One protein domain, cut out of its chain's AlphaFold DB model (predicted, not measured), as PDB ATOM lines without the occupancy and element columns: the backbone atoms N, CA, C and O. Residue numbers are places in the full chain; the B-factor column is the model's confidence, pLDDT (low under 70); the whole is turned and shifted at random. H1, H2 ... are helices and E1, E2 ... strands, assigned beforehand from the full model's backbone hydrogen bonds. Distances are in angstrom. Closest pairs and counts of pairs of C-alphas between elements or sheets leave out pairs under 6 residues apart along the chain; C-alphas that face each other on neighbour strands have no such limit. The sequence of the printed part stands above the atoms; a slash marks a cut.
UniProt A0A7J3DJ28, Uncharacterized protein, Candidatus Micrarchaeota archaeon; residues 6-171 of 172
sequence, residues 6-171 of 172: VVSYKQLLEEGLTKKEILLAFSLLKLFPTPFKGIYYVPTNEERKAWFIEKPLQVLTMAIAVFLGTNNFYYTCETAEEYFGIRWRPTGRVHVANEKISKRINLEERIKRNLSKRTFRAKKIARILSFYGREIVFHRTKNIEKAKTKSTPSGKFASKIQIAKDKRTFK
ATOM      1  N   VAL A   6     184.434 109.676 144.597       96.25
ATOM      2  CA  VAL A   6     183.693 110.366 145.655       96.25
ATOM      3  C   VAL A   6     182.735 109.383 146.312       96.25
ATOM      4  O   VAL A   6     182.084 108.599 145.628       96.25
ATOM      5  N   VAL A   7     182.675 109.416 147.638       96.62
ATOM      6  CA  VAL A   7     181.918 108.460 148.447       96.62
ATOM      7  C   VAL A   7     181.238 109.175 149.608       96.62
ATOM      8  O   VAL A   7     181.805 110.080 150.230       96.62
ATOM      9  N   SER A   8     179.999 108.797 149.901       97.38
ATOM     10  CA  SER A   8     179.283 109.280 151.080       97.38
ATOM     11  C   SER A   8     179.665 108.488 152.330       97.38
ATOM     12  O   SER A   8     180.085 107.336 152.278       97.38
ATOM     13  N   TYR A   9     179.460 109.098 153.492       96.75
ATOM     14  CA  TYR A   9     179.608 108.451 154.788       96.75
ATOM     15  C   TYR A   9     178.734 107.197 154.890       96.75
ATOM     16  O   TYR A   9     179.183 106.189 155.418       96.75
ATOM     17  N   LYS A  10     177.510 107.254 154.347       96.50
ATOM     18  CA  LYS A  10     176.584 106.119 154.323       96.50
ATOM     19  C   LYS A  10     177.153 104.956 153.506       96.50
ATOM     20  O   LYS A  10     177.185 103.845 154.010       96.50
ATOM     21  N   GLN A  11     177.680 105.232 152.314       95.75
ATOM     22  CA  GLN A  11     178.311 104.211 151.473       95.75
ATOM     23  C   GLN A  11     179.530 103.577 152.148       95.75
ATOM     24  O   GLN A  11     179.696 102.372 152.074       95.75
ATOM     25  N   LEU A  12     180.356 104.353 152.859       95.19
ATOM     26  CA  LEU A  12     181.483 103.782 153.610       95.19
ATOM     27  C   LEU A  12     181.022 102.821 154.720       95.19
ATOM     28  O   LEU A  12     181.686 101.818 154.957       95.19
ATOM     29  N   LEU A  13     179.900 103.114 155.388       96.44
ATOM     30  CA  LEU A  13     179.302 102.187 156.355       96.44
ATOM     31  C   LEU A  13     178.756 100.927 155.667       96.44
ATOM     32  O   LEU A  13     178.955  99.829 156.172       96.44
ATOM     33  N   GLU A  14     178.080 101.083 154.524       95.94
ATOM     34  CA  GLU A  14     177.556  99.970 153.711       95.94
ATOM     35  C   GLU A  14     178.688  99.077 153.166       95.94
ATOM     36  O   GLU A  14     178.509  97.874 153.017       95.94
ATOM     37  N   GLU A  15     179.878  99.641 152.945       93.81
ATOM     38  CA  GLU A  15     181.107  98.924 152.578       93.81
ATOM     39  C   GLU A  15     181.824  98.264 153.773       93.81
ATOM     40  O   GLU A  15     182.903  97.694 153.610       93.81
ATOM     41  N   GLY A  16     181.248  98.338 154.976       95.38
ATOM     42  CA  GLY A  16     181.736  97.643 156.166       95.38
ATOM     43  C   GLY A  16     182.704  98.438 157.044       95.38
ATOM     44  O   GLY A  16     183.178  97.900 158.043       95.38
ATOM     45  N   LEU A  17     182.990  99.711 156.741       95.19
ATOM     46  CA  LEU A  17     183.804 100.532 157.641       95.19
ATOM     47  C   LEU A  17     182.993 100.940 158.871       95.19
ATOM     48  O   LEU A  17     181.842 101.369 158.792       95.19
ATOM     49  N   THR A  18     183.638 100.925 160.028       96.88
ATOM     50  CA  THR A  18     183.069 101.463 161.260       96.88
ATOM     51  C   THR A  18     183.128 102.992 161.282       96.88
ATOM     52  O   THR A  18     183.982 103.640 160.667       96.88
ATOM     53  N   LYS A  19     182.264 103.609 162.099       96.25
ATOM     54  CA  LYS A  19     182.290 105.065 162.339       96.25
ATOM     55  C   LYS A  19     183.685 105.548 162.767       96.25
ATOM     56  O   LYS A  19     184.145 106.595 162.314       96.25
ATOM     57  N   LYS A  20     184.363 104.773 163.624       96.62
ATOM     58  CA  LYS A  20     185.703 105.085 164.142       96.62
ATOM     59  C   LYS A  20     186.741 105.094 163.022       96.62
ATOM     60  O   LYS A  20     187.528 106.033 162.945       96.62
ATOM     61  N   GLU A  21     186.711 104.107 162.133       96.06
ATOM     62  CA  GLU A  21     187.633 104.024 160.995       96.06
ATOM     63  C   GLU A  21     187.430 105.165 160.004       96.06
ATOM     64  O   GLU A  21     188.409 105.758 159.554       96.06
ATOM     65  N   ILE A  22     186.181 105.540 159.714       95.25
ATOM     66  CA  ILE A  22     185.894 106.664 158.813       95.25
ATOM     67  C   ILE A  22     186.403 107.977 159.415       95.25
ATOM     68  O   ILE A  22     187.064 108.767 158.734       95.25
ATOM     69  N   LEU A  23     186.135 108.211 160.703       94.19
ATOM     70  CA  LEU A  23     186.615 109.400 161.406       94.19
ATOM     71  C   LEU A  23     188.144 109.442 161.476       94.19
ATOM     72  O   LEU A  23     188.719 110.513 161.288       94.19
ATOM     73  N   LEU A  24     188.798 108.297 161.682       95.00
ATOM     74  CA  LEU A  24     190.254 108.180 161.669       95.00
ATOM     75  C   LEU A  24     190.828 108.422 160.265       95.00
ATOM     76  O   LEU A  24     191.783 109.176 160.100       95.00
ATOM     77  N   ALA A  25     190.230 107.850 159.222       93.81
ATOM     78  CA  ALA A  25     190.652 108.080 157.843       93.81
ATOM     79  C   ALA A  25     190.514 109.560 157.452       93.81
ATOM     80  O   ALA A  25     191.397 110.123 156.802       93.81
ATOM     81  N   PHE A  26     189.442 110.218 157.893       92.88
ATOM     82  CA  PHE A  26     189.236 111.649 157.690       92.88
ATOM     83  C   PHE A  26     190.144 112.528 158.570       92.88
ATOM     84  O   PHE A  26     190.560 113.616 158.156       92.88
ATOM     85  N   SER A  27     190.475 112.101 159.792       91.06
ATOM     86  CA  SER A  27     191.392 112.841 160.668       91.06
ATOM     87  C   SER A  27     192.819 112.818 160.126       91.06
ATOM     88  O   SER A  27     193.454 113.870 160.061       91.06
ATOM     89  N   LEU A  28     193.247 111.662 159.619       91.75
ATOM     90  CA  LEU A  28     194.531 111.434 158.955       91.75
ATOM     91  C   LEU A  28     194.574 111.951 157.508       91.75
ATOM     92  O   LEU A  28     195.573 111.752 156.823       91.75
ATOM     93  N   LEU A  29     193.497 112.581 157.024       91.31
ATOM     94  CA  LEU A  29     193.360 113.088 155.654       91.31
ATOM     95  C   LEU A  29     193.630 112.024 154.569       91.31
ATOM     96  O   LEU A  29     194.020 112.344 153.448       91.31
ATOM     97  N   LYS A  30     193.375 110.748 154.880       93.06
ATOM     98  CA  LYS A  30     193.272 109.673 153.878       93.06
ATOM     99  C   LYS A  30     192.019 109.843 153.019       93.06
ATOM    100  O   LYS A  30     191.993 109.361 151.893       93.06
ATOM    101  N   LEU A  31     191.017 110.533 153.566       95.06
ATOM    102  CA  LEU A  31     189.826 111.025 152.888       95.06
ATOM    103  C   LEU A  31     189.877 112.553 152.841       95.06
ATOM    104  O   LEU A  31     190.009 113.211 153.877       95.06
ATOM    105  N   PHE A  32     189.761 113.122 151.647       96.69
ATOM    106  CA  PHE A  32     189.747 114.567 151.453       96.69
ATOM    107  C   PHE A  32     188.330 115.124 151.646       96.69
ATOM    108  O   PHE A  32     187.359 114.528 151.169       96.69
ATOM    109  N   PRO A  33     188.170 116.262 152.351       96.56
ATOM    110  CA  PRO A  33     186.871 116.901 152.498       96.56
ATOM    111  C   PRO A  33     186.354 117.411 151.153       96.56
ATOM    112  O   PRO A  33     187.101 117.992 150.366       96.56
ATOM    113  N   THR A  34     185.048 117.277 150.942       97.44
ATOM    114  CA  THR A  34     184.325 117.996 149.887       97.44
ATOM    115  C   THR A  34     183.532 119.170 150.490       97.44
ATOM    116  O   THR A  34     183.454 119.327 151.726       97.44
ATOM    117  N   PRO A  35     182.911 120.017 149.649       97.06
ATOM    118  CA  PRO A  35     181.954 121.032 150.085       97.06
ATOM    119  C   PRO A  35     180.804 120.496 150.946       97.06
ATOM    120  O   PRO A  35     180.299 121.223 151.803       97.06
ATOM    121  N   PHE A  36     180.431 119.227 150.778       97.06
ATOM    122  CA  PHE A  36     179.252 118.633 151.401       97.06
ATOM    123  C   PHE A  36     179.627 117.795 152.627       97.06
ATOM    124  O   PHE A  36     180.561 116.991 152.613       97.06
ATOM    125  N   LYS A  37     178.897 117.990 153.731       94.25
ATOM    126  CA  LYS A  37     179.125 117.237 154.969       94.25
ATOM    127  C   LYS A  37     178.832 115.756 154.730       94.25
ATOM    128  O   LYS A  37     177.785 115.416 154.195       94.25
ATOM    129  N   GLY A  38     179.745 114.891 155.170       95.56
ATOM    130  CA  GLY A  38     179.591 113.447 155.016       95.56
ATOM    131  C   GLY A  38     179.798 112.947 153.587       95.56
ATOM    132  O   GLY A  38     179.442 111.811 153.315       95.56
ATOM    133  N   ILE A  39     180.361 113.755 152.686       98.00
ATOM    134  CA  ILE A  39     180.806 113.315 151.361       98.00
ATOM    135  C   ILE A  39     182.305 113.573 151.266       98.00
ATOM    136  O   ILE A  39     182.786 114.675 151.558       98.00
ATOM    137  N   TYR A  40     183.040 112.546 150.866       97.44
ATOM    138  CA  TYR A  40     184.492 112.527 150.865       97.44
ATOM    139  C   TYR A  40     185.023 112.199 149.482       97.44
ATOM    140  O   TYR A  40     184.430 111.419 148.740       97.44
ATOM    141  N   TYR A  41     186.176 112.768 149.163       97.56
ATOM    142  CA  TYR A  41     186.980 112.338 148.035       97.56
ATOM    143  C   TYR A  41     188.024 111.332 148.526       97.56
ATOM    144  O   TYR A  41     188.663 111.560 149.556       97.56
ATOM    145  N   VAL A  42     188.180 110.223 147.807       96.19
ATOM    146  CA  VAL A  42     189.259 109.250 147.992       96.19
ATOM    147  C   VAL A  42     190.399 109.639 147.042       96.19
ATOM    148  O   VAL A  42     190.338 109.294 145.859       96.19
ATOM    149  N   PRO A  43     191.410 110.390 147.513       94.62
ATOM    150  CA  PRO A  43     192.548 110.797 146.695       94.62
ATOM    151  C   PRO A  43     193.495 109.638 146.371       94.62
ATOM    152  O   PRO A  43     193.614 108.663 147.123       94.62
ATOM    153  N   THR A  44     194.246 109.813 145.289       93.62
ATOM    154  CA  THR A  44     195.410 108.976 144.948       93.62
ATOM    155  C   THR A  44     196.548 109.141 145.963       93.62
ATOM    156  O   THR A  44     196.512 110.000 146.849       93.62
ATOM    157  N   ASN A  45     197.591 108.314 145.870       91.44
ATOM    158  CA  ASN A  45     198.772 108.469 146.723       91.44
ATOM    159  C   ASN A  45     199.470 109.813 146.507       91.44
ATOM    160  O   ASN A  45     199.901 110.450 147.470       91.44
ATOM    161  N   GLU A  46     199.552 110.231 145.256       92.75
ATOM    162  CA  GLU A  46     200.215 111.437 144.789       92.75
ATOM    163  C   GLU A  46     199.476 112.666 145.330       92.75
ATOM    164  O   GLU A  46     200.069 113.510 146.009       92.75
ATOM    165  N   GLU A  47     198.153 112.708 145.146       94.06
ATOM    166  CA  GLU A  47     197.279 113.758 145.684       94.06
ATOM    167  C   GLU A  47     197.354 113.846 147.212       94.06
ATOM    168  O   GLU A  47     197.391 114.949 147.763       94.06
ATOM    169  N   ARG A  48     197.440 112.702 147.911       92.19
ATOM    170  CA  ARG A  48     197.608 112.666 149.375       92.19
ATOM    171  C   ARG A  48     198.931 113.258 149.824       92.19
ATOM    172  O   ARG A  48     198.937 114.105 150.711       92.19
ATOM    173  N   LYS A  49     200.042 112.821 149.229       91.19
ATOM    174  CA  LYS A  49     201.387 113.269 149.622       91.19
ATOM    175  C   LYS A  49     201.577 114.766 149.359       91.19
ATOM    176  O   LYS A  49     202.106 115.476 150.213       91.19
ATOM    177  N   ALA A  50     201.101 115.252 148.213       92.31
ATOM    178  CA  ALA A  50     201.281 116.641 147.791       92.31
ATOM    179  C   ALA A  50     200.107 117.576 148.152       92.31
ATOM    180  O   ALA A  50     200.203 118.792 147.966       92.31
ATOM    181  N   TRP A  51     199.029 117.052 148.744       92.44
ATOM    182  CA  TRP A  51     197.866 117.820 149.209       92.44
ATOM    183  C   TRP A  51     197.213 118.661 148.103       92.44
ATOM    184  O   TRP A  51     196.993 119.870 148.266       92.44
ATOM    185  N   PHE A  52     196.929 118.026 146.969       94.88
ATOM    186  CA  PHE A  52     196.262 118.644 145.823       94.88
ATOM    187  C   PHE A  52     195.148 117.749 145.278       94.88
ATOM    188  O   PHE A  52     195.040 116.587 145.655       94.88
ATOM    189  N   ILE A  53     194.308 118.307 144.410       95.25
ATOM    190  CA  ILE A  53     193.326 117.551 143.633       95.25
ATOM    191  C   ILE A  53     193.627 117.820 142.166       95.25
ATOM    192  O   ILE A  53     193.632 118.972 141.746       95.25
ATOM    193  N   GLU A  54     193.882 116.764 141.401       94.00
ATOM    194  CA  GLU A  54     194.296 116.864 139.999       94.00
ATOM    195  C   GLU A  54     193.194 117.471 139.119       94.00
ATOM    196  O   GLU A  54     193.447 118.345 138.295       94.00
ATOM    197  N   LYS A  55     191.944 117.031 139.321       93.94
ATOM    198  CA  LYS A  55     190.773 117.468 138.544       93.94
ATOM    199  C   LYS A  55     189.642 117.920 139.475       93.94
ATOM    200  O   LYS A  55     188.660 117.190 139.645       93.94
ATOM    201  N   PRO A  56     189.747 119.109 140.102       95.25
ATOM    202  CA  PRO A  56     188.806 119.545 141.133       95.25
ATOM    203  C   PRO A  56     187.355 119.597 140.671       95.25
ATOM    204  O   PRO A  56     186.464 119.194 141.413       95.25
ATOM    205  N   LEU A  57     187.117 120.046 139.434       95.06
ATOM    206  CA  LEU A  57     185.767 120.161 138.892       95.06
ATOM    207  C   LEU A  57     185.113 118.790 138.703       95.06
ATOM    208  O   LEU A  57     183.967 118.629 139.087       95.06
ATOM    209  N   GLN A  58     185.846 117.778 138.225       95.56
ATOM    210  CA  GLN A  58     185.329 116.405 138.136       95.56
ATOM    211  C   GLN A  58     184.953 115.847 139.510       95.56
ATOM    212  O   GLN A  58     183.876 115.273 139.680       95.56
ATOM    213  N   VAL A  59     185.820 116.046 140.508       96.75
ATOM    214  CA  VAL A  59     185.538 115.646 141.894       96.75
ATOM    215  C   VAL A  59     184.305 116.372 142.425       96.75
ATOM    216  O   VAL A  59     183.446 115.750 143.049       96.75
ATOM    217  N   LEU A  60     184.170 117.665 142.133       97.62
ATOM    218  CA  LEU A  60     183.008 118.447 142.526       97.62
ATOM    219  C   LEU A  60     181.722 117.952 141.859       97.62
ATOM    220  O   LEU A  60     180.715 117.818 142.550       97.62
ATOM    221  N   THR A  61     181.753 117.634 140.564       97.50
ATOM    222  CA  THR A  61     180.620 117.067 139.816       97.50
ATOM    223  C   THR A  61     180.141 115.772 140.456       97.50
ATOM    224  O   THR A  61     178.955 115.632 140.749       97.50
ATOM    225  N   MET A  62     181.061 114.851 140.760       96.94
ATOM    226  CA  MET A  62     180.723 113.604 141.453       96.94
ATOM    227  C   MET A  62     180.148 113.872 142.852       96.94
ATOM    228  O   MET A  62     179.159 113.262 143.249       96.94
ATOM    229  N   ALA A  63     180.719 114.822 143.597       98.00
ATOM    230  CA  ALA A  63     180.229 115.184 144.926       98.00
ATOM    231  C   ALA A  63     178.838 115.829 144.899       98.00
ATOM    232  O   ALA A  63     178.022 115.533 145.771       98.00
ATOM    233  N   ILE A  64     178.543 116.656 143.893       97.94
ATOM    234  CA  ILE A  64     177.208 117.214 143.657       97.94
ATOM    235  C   ILE A  64     176.221 116.096 143.326       97.94
ATOM    236  O   ILE A  64     175.130 116.084 143.890       97.94
ATOM    237  N   ALA A  65     176.601 115.145 142.472       97.12
ATOM    238  CA  ALA A  65     175.739 114.020 142.120       97.12
ATOM    239  C   ALA A  65     175.349 113.191 143.350       97.12
ATOM    240  O   ALA A  65     174.170 112.886 143.539       97.12
ATOM    241  N   VAL A  66     176.314 112.892 144.227       97.38
ATOM    242  CA  VAL A  66     176.067 112.197 145.502       97.38
ATOM    243  C   VAL A  66     175.213 113.053 146.440       97.38
ATOM    244  O   VAL A  66     174.274 112.545 147.046       97.38
ATOM    245  N   PHE A  67     175.494 114.354 146.546       97.81
ATOM    246  CA  PHE A  67     174.751 115.273 147.414       97.81
ATOM    247  C   PHE A  67     173.288 115.437 146.995       97.81
ATOM    248  O   PHE A  67     172.396 115.444 147.841       97.81
ATOM    249  N   LEU A  68     173.038 115.564 145.693       96.56
ATOM    250  CA  LEU A  68     171.695 115.659 145.141       96.56
ATOM    251  C   LEU A  68     171.033 114.283 145.021       96.56
ATOM    252  O   LEU A  68     169.814 114.223 144.907       96.56
ATOM    253  N   GLY A  69     171.788 113.185 145.008       96.25
ATOM    254  CA  GLY A  69     171.281 111.846 144.694       96.25
ATOM    255  C   GLY A  69     170.739 111.750 143.264       96.25
ATOM    256  O   GLY A  69     169.700 111.133 143.043       96.25
ATOM    257  N   THR A  70     171.340 112.473 142.317       95.06
ATOM    258  CA  THR A  70     170.994 112.433 140.886       95.06
ATOM    259  C   THR A  70     172.111 113.046 140.040       95.06
ATOM    260  O   THR A  70     172.791 113.970 140.477       95.06
ATOM    261  N   ASN A  71     172.250 112.574 138.799       94.31
ATOM    262  CA  ASN A  71     173.103 113.187 137.775       94.31
ATOM    263  C   ASN A  71     172.352 114.236 136.928       94.31
ATOM    264  O   ASN A  71     172.920 114.787 135.983       94.31
ATOM    265  N   ASN A  72     171.075 114.502 137.231       95.38
ATOM    266  CA  ASN A  72     170.245 115.459 136.503       95.38
ATOM    267  C   ASN A  72     170.490 116.897 136.989       95.38
ATOM    268  O   ASN A  72     169.691 117.487 137.719       95.38
ATOM    269  N   PHE A  73     171.646 117.444 136.624       97.88
ATOM    270  CA  PHE A  73     172.013 118.840 136.843       97.88
ATOM    271  C   PHE A  73     172.987 119.302 135.754       97.88
ATOM    272  O   PHE A  73     173.567 118.490 135.026       97.88
ATOM    273  N   TYR A  74     173.188 120.611 135.647       98.38
ATOM    274  CA  TYR A  74     174.220 121.187 134.788       98.38
ATOM    275  C   TYR A  74     174.814 122.456 135.400       98.38
ATOM    276  O   TYR A  74     174.193 123.132 136.221       98.38
ATOM    277  N   TYR A  75     176.032 122.779 134.983       98.25
ATOM    278  CA  TYR A  75     176.711 124.022 135.307       98.25
ATOM    279  C   TYR A  75     176.212 125.156 134.421       98.25
ATOM    280  O   TYR A  75     176.065 124.982 133.211       98.25
ATOM    281  N   THR A  76     175.965 126.323 135.005       98.06
ATOM    282  CA  THR A  76     175.398 127.479 134.292       98.06
ATOM    283  C   THR A  76     176.050 128.793 134.732       98.06
ATOM    284  O   THR A  76     177.064 128.766 135.427       98.06
ATOM    285  N   CYS A  77     175.499 129.932 134.304       96.69
ATOM    286  CA  CYS A  77     175.964 131.282 134.613       96.69
ATOM    287  C   CYS A  77     177.486 131.424 134.413       96.69
ATOM    288  O   CYS A  77     178.034 130.921 133.429       96.69
ATOM    289  N   GLU A  78     178.178 132.075 135.351       96.00
ATOM    290  CA  GLU A  78     179.613 132.336 135.295       96.00
ATOM    291  C   GLU A  78     180.442 131.054 135.179       96.00
ATOM    292  O   GLU A  78     181.423 131.039 134.450       96.00
ATOM    293  N   THR A  79     180.019 129.943 135.790       96.75
ATOM    294  CA  THR A  79     180.743 128.664 135.689       96.75
ATOM    295  C   THR A  79     180.774 128.129 134.261       96.75
ATOM    296  O   THR A  79     181.793 127.611 133.810       96.75
ATOM    297  N   ALA A  80     179.668 128.258 133.526       97.12
ATOM    298  CA  ALA A  80     179.630 127.872 132.120       97.12
ATOM    299  C   ALA A  80     180.330 128.902 131.222       97.12
ATOM    300  O   ALA A  80     180.991 128.514 130.260       97.12
ATOM    301  N   GLU A  81     180.246 130.196 131.542       96.62
ATOM    302  CA  GLU A  81     181.002 131.234 130.826       96.62
ATOM    303  C   GLU A  81     182.513 131.027 130.925       96.62
ATOM    304  O   GLU A  81     183.208 131.149 129.916       96.62
ATOM    305  N   GLU A  82     183.006 130.701 132.120       95.44
ATOM    306  CA  GLU A  82     184.409 130.382 132.383       95.44
ATOM    307  C   GLU A  82     184.832 129.132 131.602       95.44
ATOM    308  O   GLU A  82     185.851 129.151 130.915       95.44
ATOM    309  N   TYR A  83     184.015 128.072 131.622       94.62
ATOM    310  CA  TYR A  83     184.310 126.840 130.883       94.62
ATOM    311  C   TYR A  83     184.433 127.062 129.366       94.62
ATOM    312  O   TYR A  83     185.311 126.489 128.724       94.62
ATOM    313  N   PHE A  84     183.572 127.899 128.779       93.94
ATOM    314  CA  PHE A  84     183.597 128.195 127.341       93.94
ATOM    315  C   PHE A  84     184.525 129.356 126.950       93.94
ATOM    316  O   PHE A  84     184.477 129.787 125.796       93.94
ATOM    317  N   GLY A  85     185.323 129.893 127.878       94.31
ATOM    318  CA  GLY A  85     186.224 131.021 127.608       94.31
ATOM    319  C   GLY A  85     185.505 132.326 127.245       94.31
ATOM    320  O   GLY A  85     186.104 133.228 126.669       94.31
ATOM    321  N   ILE A  86     184.212 132.446 127.563       93.75
ATOM    322  CA  ILE A  86     183.437 133.688 127.395       93.75
ATOM    323  C   ILE A  86     183.865 134.693 128.466       93.75
ATOM    324  O   ILE A  86     183.951 135.895 128.217       93.75
ATOM    325  N   ARG A  87     184.156 134.183 129.667       93.75
ATOM    326  CA  ARG A  87     184.689 134.948 130.789       93.75
ATOM    327  C   ARG A  87     186.105 134.480 131.095       93.75
ATOM    328  O   ARG A  87     186.321 133.320 131.414       93.75
ATOM    329  N   TRP A  88     187.045 135.420 131.068       88.44
ATOM    330  CA  TRP A  88     188.463 135.155 131.328       88.44
ATOM    331  C   TRP A  88     188.823 135.154 132.816       88.44
ATOM    332  O   TRP A  88     189.701 134.414 133.245       88.44
ATOM    333  N   ARG A  89     188.164 136.002 133.618       90.44
ATOM    334  CA  ARG A  89     188.450 136.116 135.055       90.44
ATOM    335  C   ARG A  89     187.610 135.115 135.853       90.44
ATOM    336  O   ARG A  89     186.384 135.249 135.826       90.44
ATOM    337  N   PRO A  90     188.232 134.187 136.601       88.94
ATOM    338  CA  PRO A  90     187.494 133.255 137.437       88.94
ATOM    339  C   PRO A  90     186.819 133.999 138.590       88.94
ATOM    340  O   PRO A  90     187.444 134.769 139.320       88.94
ATOM    341  N   THR A  91     185.529 133.753 138.773       92.88
ATOM    342  CA  THR A  91     184.731 134.319 139.871       92.88
ATOM    343  C   THR A  91     184.910 133.539 141.170       92.88
ATOM    344  O   THR A  91     184.675 134.060 142.264       92.88
ATOM    345  N   GLY A  92     185.311 132.270 141.057       93.06
ATOM    346  CA  GLY A  92     185.300 131.322 142.163       93.06
ATOM    347  C   GLY A  92     183.886 130.925 142.599       93.06
ATOM    348  O   GLY A  92     183.748 130.315 143.659       93.06
ATOM    349  N   ARG A  93     182.839 131.259 141.834       95.88
ATOM    350  CA  ARG A  93     181.470 130.802 142.086       95.88
ATOM    351  C   ARG A  93     181.133 129.633 141.173       95.88
ATOM    352  O   ARG A  93     181.357 129.680 139.967       95.88
ATOM    353  N   VAL A  94     180.548 128.595 141.756       97.62
ATOM    354  CA  VAL A  94     180.086 127.412 141.030       97.62
ATOM    355  C   VAL A  94     178.563 127.411 140.993       97.62
ATOM    356  O   VAL A  94     177.915 127.180 142.008       97.62
ATOM    357  N   HIS A  95     177.984 127.667 139.827       98.25
ATOM    358  CA  HIS A  95     176.546 127.756 139.602       98.25
ATOM    359  C   HIS A  95     176.032 126.438 139.030       98.25
ATOM    360  O   HIS A  95     176.487 125.984 137.980       98.25
ATOM    361  N   VAL A  96     175.069 125.836 139.722       98.25
ATOM    362  CA  VAL A  96     174.522 124.512 139.414       98.25
ATOM    363  C   VAL A  96     173.007 124.606 139.306       98.25
ATOM    364  O   VAL A  96     172.327 124.846 140.302       98.25
ATOM    365  N   ALA A  97     172.459 124.376 138.120       98.19
ATOM    366  CA  ALA A  97     171.023 124.229 137.931       98.19
ATOM    367  C   ALA A  97     170.603 122.781 138.222       98.19
ATOM    368  O   ALA A  97     171.210 121.846 137.703       98.19
ATOM    369  N   ASN A  98     169.576 122.591 139.052       97.94
ATOM    370  CA  ASN A  98     169.030 121.279 139.420       97.94
ATOM    371  C   ASN A  98     167.515 121.356 139.715       97.94
ATOM    372  O   ASN A  98     166.963 122.442 139.871       97.94
ATOM    373  N   GLU A  99     166.838 120.217 139.849       96.44
ATOM    374  CA  GLU A  99     165.389 120.161 140.145       96.44
ATOM    375  C   GLU A  99     165.040 120.197 141.641       96.44
ATOM    376  O   GLU A  99     163.922 120.566 142.024       96.44
ATOM    377  N   LYS A 100     165.987 119.816 142.503       95.25
ATOM    378  CA  LYS A 100     165.718 119.477 143.906       95.25
ATOM    379  C   LYS A 100     165.755 120.690 144.827       95.25
ATOM    380  O   LYS A 100     164.830 120.890 145.611       95.25
ATOM    381  N   ILE A 101     166.808 121.501 144.749       96.62
ATOM    382  CA  ILE A 101     167.114 122.514 145.765       96.62
ATOM    383  C   ILE A 101     167.512 123.863 145.165       96.62
ATOM    384  O   ILE A 101     168.140 123.940 144.110       96.62
ATOM    385  N   SER A 102     167.189 124.925 145.904       96.69
ATOM    386  CA  SER A 102     167.775 126.256 145.750       96.69
ATOM    387  C   SER A 102     168.548 126.565 147.028       96.69
ATOM    388  O   SER A 102     167.960 126.570 148.111       96.69
ATOM    389  N   LYS A 103     169.872 126.706 146.941       96.75
ATOM    390  CA  LYS A 103     170.737 126.846 148.125       96.75
ATOM    391  C   LYS A 103     172.079 127.466 147.770       96.75
ATOM    392  O   LYS A 103     172.629 127.191 146.713       96.75
ATOM    393  N   ARG A 104     172.662 128.219 148.701       96.88
ATOM    394  CA  ARG A 104     174.054 128.681 148.620       96.88
ATOM    395  C   ARG A 104     174.917 127.981 149.663       96.88
ATOM    396  O   ARG A 104     174.487 127.769 150.797       96.88
ATOM    397  N   ILE A 105     176.127 127.600 149.273       96.94
ATOM    398  CA  ILE A 105     177.157 127.052 150.156       96.94
ATOM    399  C   ILE A 105     178.358 127.988 150.094       96.94
ATOM    400  O   ILE A 105     179.090 127.999 149.107       96.94
ATOM    401  N   ASN A 106     178.568 128.745 151.168       96.50
ATOM    402  CA  ASN A 106     179.715 129.631 151.305       96.50
ATOM    403  C   ASN A 106     180.950 128.825 151.749       96.50
ATOM    404  O   ASN A 106     181.091 128.445 152.917       96.50
ATOM    405  N   LEU A 107     181.833 128.517 150.798       96.50
ATOM    406  CA  LEU A 107     183.085 127.813 151.076       96.50
ATOM    407  C   LEU A 107     184.133 128.747 151.657       96.50
ATOM    408  O   LEU A 107     184.901 128.320 152.517       96.50
ATOM    409  N   GLU A 108     184.140 130.010 151.246       97.00
ATOM    410  CA  GLU A 108     185.087 131.009 151.725       97.00
ATOM    411  C   GLU A 108     185.030 131.170 153.247       97.00
ATOM    412  O   GLU A 108     186.065 131.150 153.912       97.00
ATOM    413  N   GLU A 109     183.836 131.242 153.830       96.62
ATOM    414  CA  GLU A 109     183.677 131.318 155.283       96.62
ATOM    415  C   GLU A 109     184.192 130.044 155.977       96.62
ATOM    416  O   GLU A 109     184.871 130.096 157.005       96.62
ATOM    417  N   ARG A 110     183.931 128.865 155.398       95.12
ATOM    418  CA  ARG A 110     184.448 127.587 155.915       95.12
ATOM    419  C   ARG A 110     185.974 127.507 155.814       95.12
ATOM    420  O   ARG A 110     186.606 126.965 156.723       95.12
ATOM    421  N   ILE A 111     186.566 128.034 154.749       96.81
ATOM    422  CA  ILE A 111     188.017 128.124 154.554       96.81
ATOM    423  C   ILE A 111     188.610 129.063 155.610       96.81
ATOM    424  O   ILE A 111     189.495 128.639 156.355       96.81
ATOM    425  N   LYS A 112     188.061 130.274 155.768       97.31
ATOM    426  CA  LYS A 112     188.482 131.254 156.787       97.31
ATOM    427  C   LYS A 112     188.437 130.668 158.202       97.31
ATOM    428  O   LYS A 112     189.436 130.728 158.916       97.31
ATOM    429  N   ARG A 113     187.338 129.999 158.574       95.88
ATOM    430  CA  ARG A 113     187.194 129.316 159.878       95.88
ATOM    431  C   ARG A 113     188.198 128.186 160.110       95.88
ATOM    432  O   ARG A 113     188.490 127.862 161.254       95.88
ATOM    433  N   ASN A 114     188.694 127.525 159.063       95.69
ATOM    434  CA  ASN A 114     189.747 126.519 159.221       95.69
ATOM    435  C   ASN A 114     191.130 127.167 159.329       95.69
ATOM    436  O   ASN A 114     191.937 126.740 160.150       95.69
ATOM    437  N   LEU A 115     191.391 128.221 158.554       95.62
ATOM    438  CA  LEU A 115     192.646 128.968 158.635       95.62
ATOM    439  C   LEU A 115     192.837 129.621 160.013       95.62
ATOM    440  O   LEU A 115     193.948 129.588 160.545       95.62
ATOM    441  N   SER A 116     191.763 130.120 160.638       96.81
ATOM    442  CA  SER A 116     191.825 130.737 161.972       96.81
ATOM    443  C   SER A 116     192.231 129.768 163.088       96.81
ATOM    444  O   SER A 116     192.831 130.195 164.068       96.81
ATOM    445  N   LYS A 117     191.989 128.459 162.930       95.25
ATOM    446  CA  LYS A 117     192.383 127.430 163.912       95.25
ATOM    447  C   LYS A 117     193.889 127.184 163.970       95.25
ATOM    448  O   LYS A 117     194.347 126.510 164.884       95.25
ATOM    449  N   ARG A 118     194.652 127.655 162.976       89.38
ATOM    450  CA  ARG A 118     196.125 127.583 162.874       89.38
ATOM    451  C   ARG A 118     196.778 126.189 162.964       89.38
ATOM    452  O   ARG A 118     197.983 126.101 162.739       89.38
ATOM    453  N   THR A 119     196.036 125.100 163.171       94.81
ATOM    454  CA  THR A 119     196.587 123.733 163.176       94.81
ATOM    455  C   THR A 119     196.998 123.277 161.775       94.81
ATOM    456  O   THR A 119     196.379 123.656 160.775       94.81
ATOM    457  N   PHE A 120     198.022 122.417 161.692       91.50
ATOM    458  CA  PHE A 120     198.496 121.852 160.421       91.50
ATOM    459  C   PHE A 120     197.347 121.231 159.618       91.50
ATOM    460  O   PHE A 120     197.131 121.563 158.453       91.50
ATOM    461  N   ARG A 121     196.537 120.397 160.278       93.00
ATOM    462  CA  ARG A 121     195.377 119.744 159.667       93.00
ATOM    463  C   ARG A 121     194.349 120.750 159.149       93.00
ATOM    464  O   ARG A 121     193.873 120.598 158.026       93.00
ATOM    465  N   ALA A 122     194.001 121.771 159.933       94.69
ATOM    466  CA  ALA A 122     193.005 122.752 159.509       94.69
ATOM    467  C   ALA A 122     193.487 123.558 158.290       94.69
ATOM    468  O   ALA A 122     192.715 123.756 157.351       94.69
ATOM    469  N   LYS A 123     194.779 123.915 158.231       95.44
ATOM    470  CA  LYS A 123     195.392 124.540 157.044       95.44
ATOM    471  C   LYS A 123     195.303 123.639 155.807       95.44
ATOM    472  O   LYS A 123     194.968 124.119 154.726       95.44
ATOM    473  N   LYS A 124     195.543 122.329 155.952       95.25
ATOM    474  CA  LYS A 124     195.396 121.366 154.843       95.25
ATOM    475  C   LYS A 124     193.948 121.231 154.380       95.25
ATOM    476  O   LYS A 124     193.700 121.270 153.182       95.25
ATOM    477  N   ILE A 125     192.988 121.154 155.304       95.56
ATOM    478  CA  ILE A 125     191.554 121.145 154.970       95.56
ATOM    479  C   ILE A 125     191.161 122.416 154.211       95.56
ATOM    480  O   ILE A 125     190.467 122.325 153.202       95.56
ATOM    481  N   ALA A 126     191.620 123.587 154.661       96.38
ATOM    482  CA  ALA A 126     191.367 124.857 153.984       96.38
ATOM    483  C   ALA A 126     191.919 124.860 152.549       96.38
ATOM    484  O   ALA A 126     191.185 125.196 151.622       96.38
ATOM    485  N   ARG A 127     193.167 124.404 152.360       96.06
ATOM    486  CA  ARG A 127     193.796 124.250 151.038       96.06
ATOM    487  C   ARG A 127     193.044 123.267 150.137       96.06
ATOM    488  O   ARG A 127     192.869 123.530 148.955       96.06
ATOM    489  N   ILE A 128     192.583 122.140 150.677       96.75
ATOM    490  CA  ILE A 128     191.808 121.168 149.896       96.75
ATOM    491  C   ILE A 128     190.470 121.780 149.460       96.75
ATOM    492  O   ILE A 128     190.077 121.657 148.305       96.75
ATOM    493  N   LEU A 129     189.779 122.482 150.363       96.88
ATOM    494  CA  LEU A 129     188.497 123.112 150.048       96.88
ATOM    495  C   LEU A 129     188.624 124.248 149.026       96.88
ATOM    496  O   LEU A 129     187.700 124.430 148.236       96.88
ATOM    497  N   SER A 130     189.749 124.972 148.995       96.19
ATOM    498  CA  SER A 130     189.950 126.063 148.029       96.19
ATOM    499  C   SER A 130     189.997 125.605 146.570       96.19
ATOM    500  O   SER A 130     189.736 126.415 145.687       96.19
ATOM    501  N   PHE A 131     190.252 124.319 146.296       96.31
ATOM    502  CA  PHE A 131     190.193 123.783 144.931       96.31
ATOM    503  C   PHE A 131     188.773 123.773 144.338       96.31
ATOM    504  O   PHE A 131     188.628 123.667 143.124       96.31
ATOM    505  N   TYR A 132     187.727 123.887 145.162       96.12
ATOM    506  CA  TYR A 132     186.329 123.847 144.711       96.12
ATOM    507  C   TYR A 132     185.697 125.233 144.509       96.12
ATOM    508  O   TYR A 132     184.511 125.317 144.197       96.12
ATOM    509  N   GLY A 133     186.460 126.313 144.704       94.50
ATOM    510  CA  GLY A 133     185.977 127.692 144.627       94.50
ATOM    511  C   GLY A 133     185.635 128.314 145.987       94.50
ATOM    512  O   GLY A 133     185.964 127.795 147.054       94.50
ATOM    513  N   ARG A 134     184.990 129.482 145.937       96.50
ATOM    514  CA  ARG A 134     184.587 130.324 147.077       96.50
ATOM    515  C   ARG A 134     183.132 130.106 147.475       96.50
ATOM    516  O   ARG A 134     182.800 130.197 148.655       96.50
ATOM    517  N   GLU A 135     182.269 129.804 146.513       97.56
ATOM    518  CA  GLU A 135     180.837 129.614 146.738       97.56
ATOM    519  C   GLU A 135     180.261 128.607 145.741       97.56
ATOM    520  O   GLU A 135     180.680 128.564 144.586       97.56
ATOM    521  N   ILE A 136     179.277 127.819 146.180       98.06
ATOM    522  CA  ILE A 136     178.449 126.991 145.297       98.06
ATOM    523  C   ILE A 136     177.008 127.474 145.397       98.06
ATOM    524  O   ILE A 136     176.437 127.510 146.489       98.06
ATOM    525  N   VAL A 137     176.415 127.817 144.261       98.19
ATOM    526  CA  VAL A 137     175.049 128.321 144.139       98.19
ATOM    527  C   VAL A 137     174.214 127.297 143.379       98.19
ATOM    528  O   VAL A 137     174.398 127.081 142.184       98.19
ATOM    529  N   PHE A 138     173.284 126.664 144.084       98.38
ATOM    530  CA  PHE A 138     172.281 125.781 143.511       98.38
ATOM    531  C   PHE A 138     171.054 126.587 143.113       98.38
ATOM    532  O   PHE A 138     170.417 127.208 143.965       98.38
ATOM    533  N   HIS A 139     170.707 126.519 141.835       98.00
ATOM    534  CA  HIS A 139     169.509 127.106 141.251       98.00
ATOM    535  C   HIS A 139     168.480 126.011 141.019       98.00
ATOM    536  O   HIS A 139     168.765 125.025 140.335       98.00
ATOM    537  N   ARG A 140     167.277 126.183 141.572       96.62
ATOM    538  CA  ARG A 140     166.179 125.244 141.341       96.62
ATOM    539  C   ARG A 140     165.443 125.603 140.052       96.62
ATOM    540  O   ARG A 140     164.949 126.718 139.925       96.62
ATOM    541  N   THR A 141     165.301 124.656 139.134       94.75
ATOM    542  CA  THR A 141     164.463 124.799 137.935       94.75
ATOM    543  C   THR A 141     163.804 123.472 137.577       94.75
ATOM    544  O   THR A 141     164.394 122.418 137.768       94.75
ATOM    545  N   LYS A 142     162.567 123.518 137.068       89.88
ATOM    546  CA  LYS A 142     161.787 122.321 136.697       89.88
ATOM    547  C   LYS A 142     162.145 121.757 135.315       89.88
ATOM    548  O   LYS A 142     161.670 120.696 134.955       89.88
ATOM    549  N   ASN A 143     162.922 122.492 134.517       89.62
ATOM    550  CA  ASN A 143     163.175 122.174 133.109       89.62
ATOM    551  C   ASN A 143     164.645 121.795 132.873       89.62
ATOM    552  O   ASN A 143     165.278 122.358 131.978       89.62
ATOM    553  N   ILE A 144     165.215 120.899 133.688       94.31
ATOM    554  CA  ILE A 144     166.625 120.506 133.530       94.31
ATOM    555  C   ILE A 144     166.831 119.712 132.243       94.31
ATOM    556  O   ILE A 144     167.738 120.024 131.477       94.31
ATOM    557  N   GLU A 145     165.958 118.747 131.961       90.75
ATOM    558  CA  GLU A 145     166.088 117.867 130.789       90.75
ATOM    559  C   GLU A 145     165.947 118.617 129.458       90.75
ATOM    560  O   GLU A 145     166.608 118.291 128.477       90.75
ATOM    561  N   LYS A 146     165.123 119.672 129.435       92.00
ATOM    562  CA  LYS A 146     164.896 120.522 128.254       92.00
ATOM    563  C   LYS A 146     165.963 121.607 128.075       92.00
ATOM    564  O   LYS A 146     165.899 122.376 127.114       92.00
ATOM    565  N   ALA A 147     166.904 121.741 129.011       94.94
ATOM    566  CA  ALA A 147     167.929 122.772 128.944       94.94
ATOM    567  C   ALA A 147     168.934 122.470 127.825       94.94
ATOM    568  O   ALA A 147     169.433 121.352 127.689       94.94
ATOM    569  N   LYS A 148     169.290 123.492 127.037       96.94
ATOM    570  CA  LYS A 148     170.294 123.343 125.973       96.94
ATOM    571  C   LYS A 148     171.686 123.265 126.598       96.94
ATOM    572  O   LYS A 148     172.289 124.301 126.893       96.94
ATOM    573  N   THR A 149     172.199 122.054 126.791       97.44
ATOM    574  CA  THR A 149     173.488 121.787 127.447       97.44
ATOM    575  C   THR A 149     174.480 121.090 126.514       97.44
ATOM    576  O   THR A 149     174.109 120.560 125.470       97.44
ATOM    577  N   LYS A 150     175.763 121.120 126.878       96.50
ATOM    578  CA  LYS A 150     176.842 120.347 126.258       96.50
ATOM    579  C   LYS A 150     177.481 119.450 127.313       96.50
ATOM    580  O   LYS A 150     177.866 119.929 128.380       96.50
ATOM    581  N   SER A 151     177.588 118.161 127.011       94.88
ATOM    582  CA  SER A 151     178.282 117.189 127.857       94.88
ATOM    583  C   SER A 151     179.793 117.299 127.675       94.88
ATOM    584  O   SER A 151     180.280 117.493 126.564       94.88
ATOM    585  N   THR A 152     180.532 117.169 128.771       92.62
ATOM    586  CA  THR A 152     181.997 117.248 128.809       92.62
ATOM    587  C   THR A 152     182.529 116.199 129.790       92.62
ATOM    588  O   THR A 152     181.768 115.747 130.653       92.62
ATOM    589  N   PRO A 153     183.833 115.867 129.764       88.94
ATOM    590  CA  PRO A 153     184.432 114.974 130.760       88.94
ATOM    591  C   PRO A 153     184.305 115.469 132.209       88.94
ATOM    592  O   PRO A 153     184.504 114.696 133.141       88.94
ATOM    593  N   SER A 154     184.023 116.759 132.414       88.38
ATOM    594  CA  SER A 154     183.903 117.379 133.737       88.38
ATOM    595  C   SER A 154     182.459 117.623 134.169       88.38
ATOM    596  O   SER A 154     182.245 118.070 135.291       88.38
ATOM    597  N   GLY A 155     181.467 117.323 133.327       93.75
ATOM    598  CA  GLY A 155     180.045 117.527 133.617       93.75
ATOM    599  C   GLY A 155     179.265 118.107 132.437       93.75
ATOM    600  O   GLY A 155     179.797 118.276 131.339       93.75
ATOM    601  N   LYS A 156     177.986 118.420 132.662       97.25
ATOM    602  CA  LYS A 156     177.118 119.088 131.679       97.25
ATOM    603  C   LYS A 156     177.158 120.597 131.897       97.25
ATOM    604  O   LYS A 156     176.994 121.041 133.029       97.25
ATOM    605  N   PHE A 157     177.334 121.375 130.834       98.12
ATOM    606  CA  PHE A 157     177.397 122.839 130.887       98.12
ATOM    607  C   PHE A 157     176.313 123.464 130.012       98.12
ATOM    608  O   PHE A 157     176.044 122.983 128.911       98.12
ATOM    609  N   ALA A 158     175.698 124.547 130.474       97.88
ATOM    610  CA  ALA A 158     174.735 125.328 129.711       97.88
ATOM    611  C   ALA A 158     175.382 125.892 128.436       97.88
ATOM    612  O   ALA A 158     176.439 126.511 128.486       97.88
ATOM    613  N   SER A 159     174.749 125.702 127.280       97.50
ATOM    614  CA  SER A 159     175.174 126.349 126.029       97.50
ATOM    615  C   SER A 159     175.072 127.877 126.122       97.50
ATOM    616  O   SER A 159     174.331 128.392 126.954       97.50
ATOM    617  N   LYS A 160     175.723 128.622 125.216       95.69
ATOM    618  CA  LYS A 160     175.661 130.101 125.182       95.69
ATOM    619  C   LYS A 160     174.229 130.656 125.258       95.69
ATOM    620  O   LYS A 160     173.965 131.584 126.013       95.69
ATOM    621  N   ILE A 161     173.295 130.046 124.522       95.88
ATOM    622  CA  ILE A 161     171.876 130.439 124.519       95.88
ATOM    623  C   ILE A 161     171.225 130.149 125.880       95.88
ATOM    624  O   ILE A 161     170.483 130.980 126.401       95.88
ATOM    625  N   GLN A 162     171.508 128.984 126.470       97.56
ATOM    626  CA  GLN A 162     170.974 128.613 127.780       97.56
ATOM    627  C   GLN A 162     171.539 129.503 128.892       97.56
ATOM    628  O   GLN A 162     170.771 129.933 129.742       97.56
ATOM    629  N   ILE A 163     172.827 129.861 128.840       97.19
ATOM    630  CA  ILE A 163     173.453 130.805 129.780       97.19
ATOM    631  C   ILE A 163     172.680 132.127 129.790       97.19
ATOM    632  O   ILE A 163     172.283 132.589 130.852       97.19
ATOM    633  N   ALA A 164     172.402 132.718 128.622       95.75
ATOM    634  CA  ALA A 164     171.670 133.983 128.544       95.75
ATOM    635  C   ALA A 164     170.256 133.895 129.156       95.75
ATOM    636  O   ALA A 164     169.795 134.836 129.807       95.75
ATOM    637  N   LYS A 165     169.572 132.759 128.978       96.38
ATOM    638  CA  LYS A 165     168.262 132.492 129.591       96.38
ATOM    639  C   LYS A 165     168.364 132.321 131.109       96.38
ATOM    640  O   LYS A 165     167.560 132.884 131.855       96.38
ATOM    641  N   ASP A 166     169.347 131.556 131.558       96.50
ATOM    642  CA  ASP A 166     169.568 131.247 132.967       96.50
ATOM    643  C   ASP A 166     169.966 132.488 133.753       96.50
ATOM    644  O   ASP A 166     169.444 132.693 134.840       96.50
ATOM    645  N   LYS A 167     170.774 133.379 133.171       95.31
ATOM    646  CA  LYS A 167     171.098 134.692 133.742       95.31
ATOM    647  C   LYS A 167     169.866 135.501 134.120       95.31
ATOM    648  O   LYS A 167     169.679 135.888 135.273       95.31
ATOM    649  N   ARG A 168     168.933 135.639 133.176       94.62
ATOM    650  CA  ARG A 168     167.654 136.327 133.417       94.62
ATOM    651  C   ARG A 168     166.814 135.633 134.491       94.62
ATOM    652  O   ARG A 168     166.185 136.300 135.305       94.62
ATOM    653  N   THR A 169     166.807 134.301 134.493       93.62
ATOM    654  CA  THR A 169     165.961 133.493 135.386       93.62
ATOM    655  C   THR A 169     166.503 133.463 136.817       93.62
ATOM    656  O   THR A 169     165.749 133.590 137.778       93.62
ATOM    657  N   PHE A 170     167.812 133.289 136.967       94.94
ATOM    658  CA  PHE A 170     168.494 133.075 138.242       94.94
ATOM    659  C   PHE A 170     169.103 134.352 138.827       94.94
ATOM    660  O   PHE A 170     169.552 134.333 139.973       94.94
ATOM    661  N   LYS A 171     169.093 135.456 138.065       90.56
ATOM    662  CA  LYS A 171     169.721 136.738 138.419       90.56
ATOM    663  C   LYS A 171     171.219 136.569 138.710       90.56
ATOM    664  O   LYS A 171     171.732 137.014 139.737       90.56
TER     665      LYS A 171
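This is residues 6 to 171 of the 172 residues of an uncharacterized protein of Candidatus Micrarchaeota archaeon (UniProt A0A7J3DJ28). A mixed sheet of four strands has helix H4 over one face, with H8 and H5 on the other, and H4 packs between this sheet and the small strand pair E1 E2. The hairpin E7 E8 packs at the sheet's E3 edge, the helical hairpin H6 H7 runs out past the other edge strand, E5, and H2 and H8 lie at the two far ends of the longest axis. The printed part has 166 residues with eight named helices and eight named strands, in the order E1 H1 H2 E2 H3 H4 E3 H5 E4 E5 H6 H7 E6 E7 E8 H8, and its class is mixed, helices and strands. The large sheet has the order E3 E4 E6 E5; the two small sheets, E1 E2 and E7 E8, are antiparallel. The whole is compact, with a radius of gyration of the C-alphas of 16.6 A, and spans 47 by 35 by 26 A.

The printed part begins with E1, residues 6 to 8, with C-alpha 6 at (183.693, 110.366, 145.655). H1 is residues 9 to 14 and H2 is residues 19 to 27, 12.1 A long. E2, residues 39 to 42, and H3, residues 45 to 50, come before H4, residues 56 to 68, which is 18.0 A long and starts with C-alpha 56 at (188.806, 119.545, 141.133). Then come E3, residues 73 to 75; H5, residues 77 to 83; E4, residues 93 to 98, 15.9 A long; and E5, residues 103 to 106. H6 is residues 107 to 115, 12.2 A long, H7 is residues 120 to 130, 15.6 A, and E6 is residues 135 to 140, 16.2 A. E7, residues 149 to 152, and E8, residues 155 to 158, lead to H8, residues 160 to 170, 15.2 A long, with C-alpha 170 at (168.494, 133.075, 138.242).

In the large sheet E4 and E6 are parallel, with N 96 and O 137 2.8 A apart, within hydrogen-bond range. E3 and E4 are antiparallel, with N 97 and O 74 at 2.9 A, and so are E6 and E5, with N 105 and O 136 at 2.8 A. H4 is on the sheet at a height of 9.8 A, and on the local plane it runs slantwise to E4 at 38 degrees. H5 and H8 are on the opposite face from H4. H8, at a height of 10.1 A, only just lies over E4, with 3 C-alphas on it, and runs across it at 88 degrees on the local plane. H5 and H8 touch at a shallow tilt of 30 degrees, opposite ways, closest at the C-alphas of Cys 77 and Ile 163, 5.5 A. E7 and E8 form a hairpin, with N 150 and O 157 at 2.8 A; the closest C-alphas of E3 and E8, Tyr 75 and Phe 157, are 4.6 A apart. E1 and E2 are antiparallel, with N 40 and O 7 at 2.8 A, and the closest C-alphas of E1 and H4, Val 6 and Ala 63, are 6.0 A apart. H1 and H2, a helical hairpin, only just touch, with 3 pairs of C-alphas within 8 A, closest at Leu 13 and Lys 19, 7.3 A. H6 and H7, also a helical hairpin, touch at a shallow tilt of 16 degrees, opposite ways, closest at the C-alphas of Ile 111 and Ala 126, 4.7 A. H6 only grazes the large sheet, with residues 107 to 109. H3 touches no helix. Every O i to N i+4 pair is within hydrogen-bond range in H1 to H7, and 6 of 7 are in H8.

The two C-alphas farthest apart, those of Lys 20 and Ile 161, are 49.0 A apart. The printed part has no cut. The link from H2 to E2, 11 residues, is long; in it, residues 32 to 33 pair antiparallel with residues 40 to 41 of E2. The mean pLDDT of the printed part is 95.4, and no printed residue is under 70.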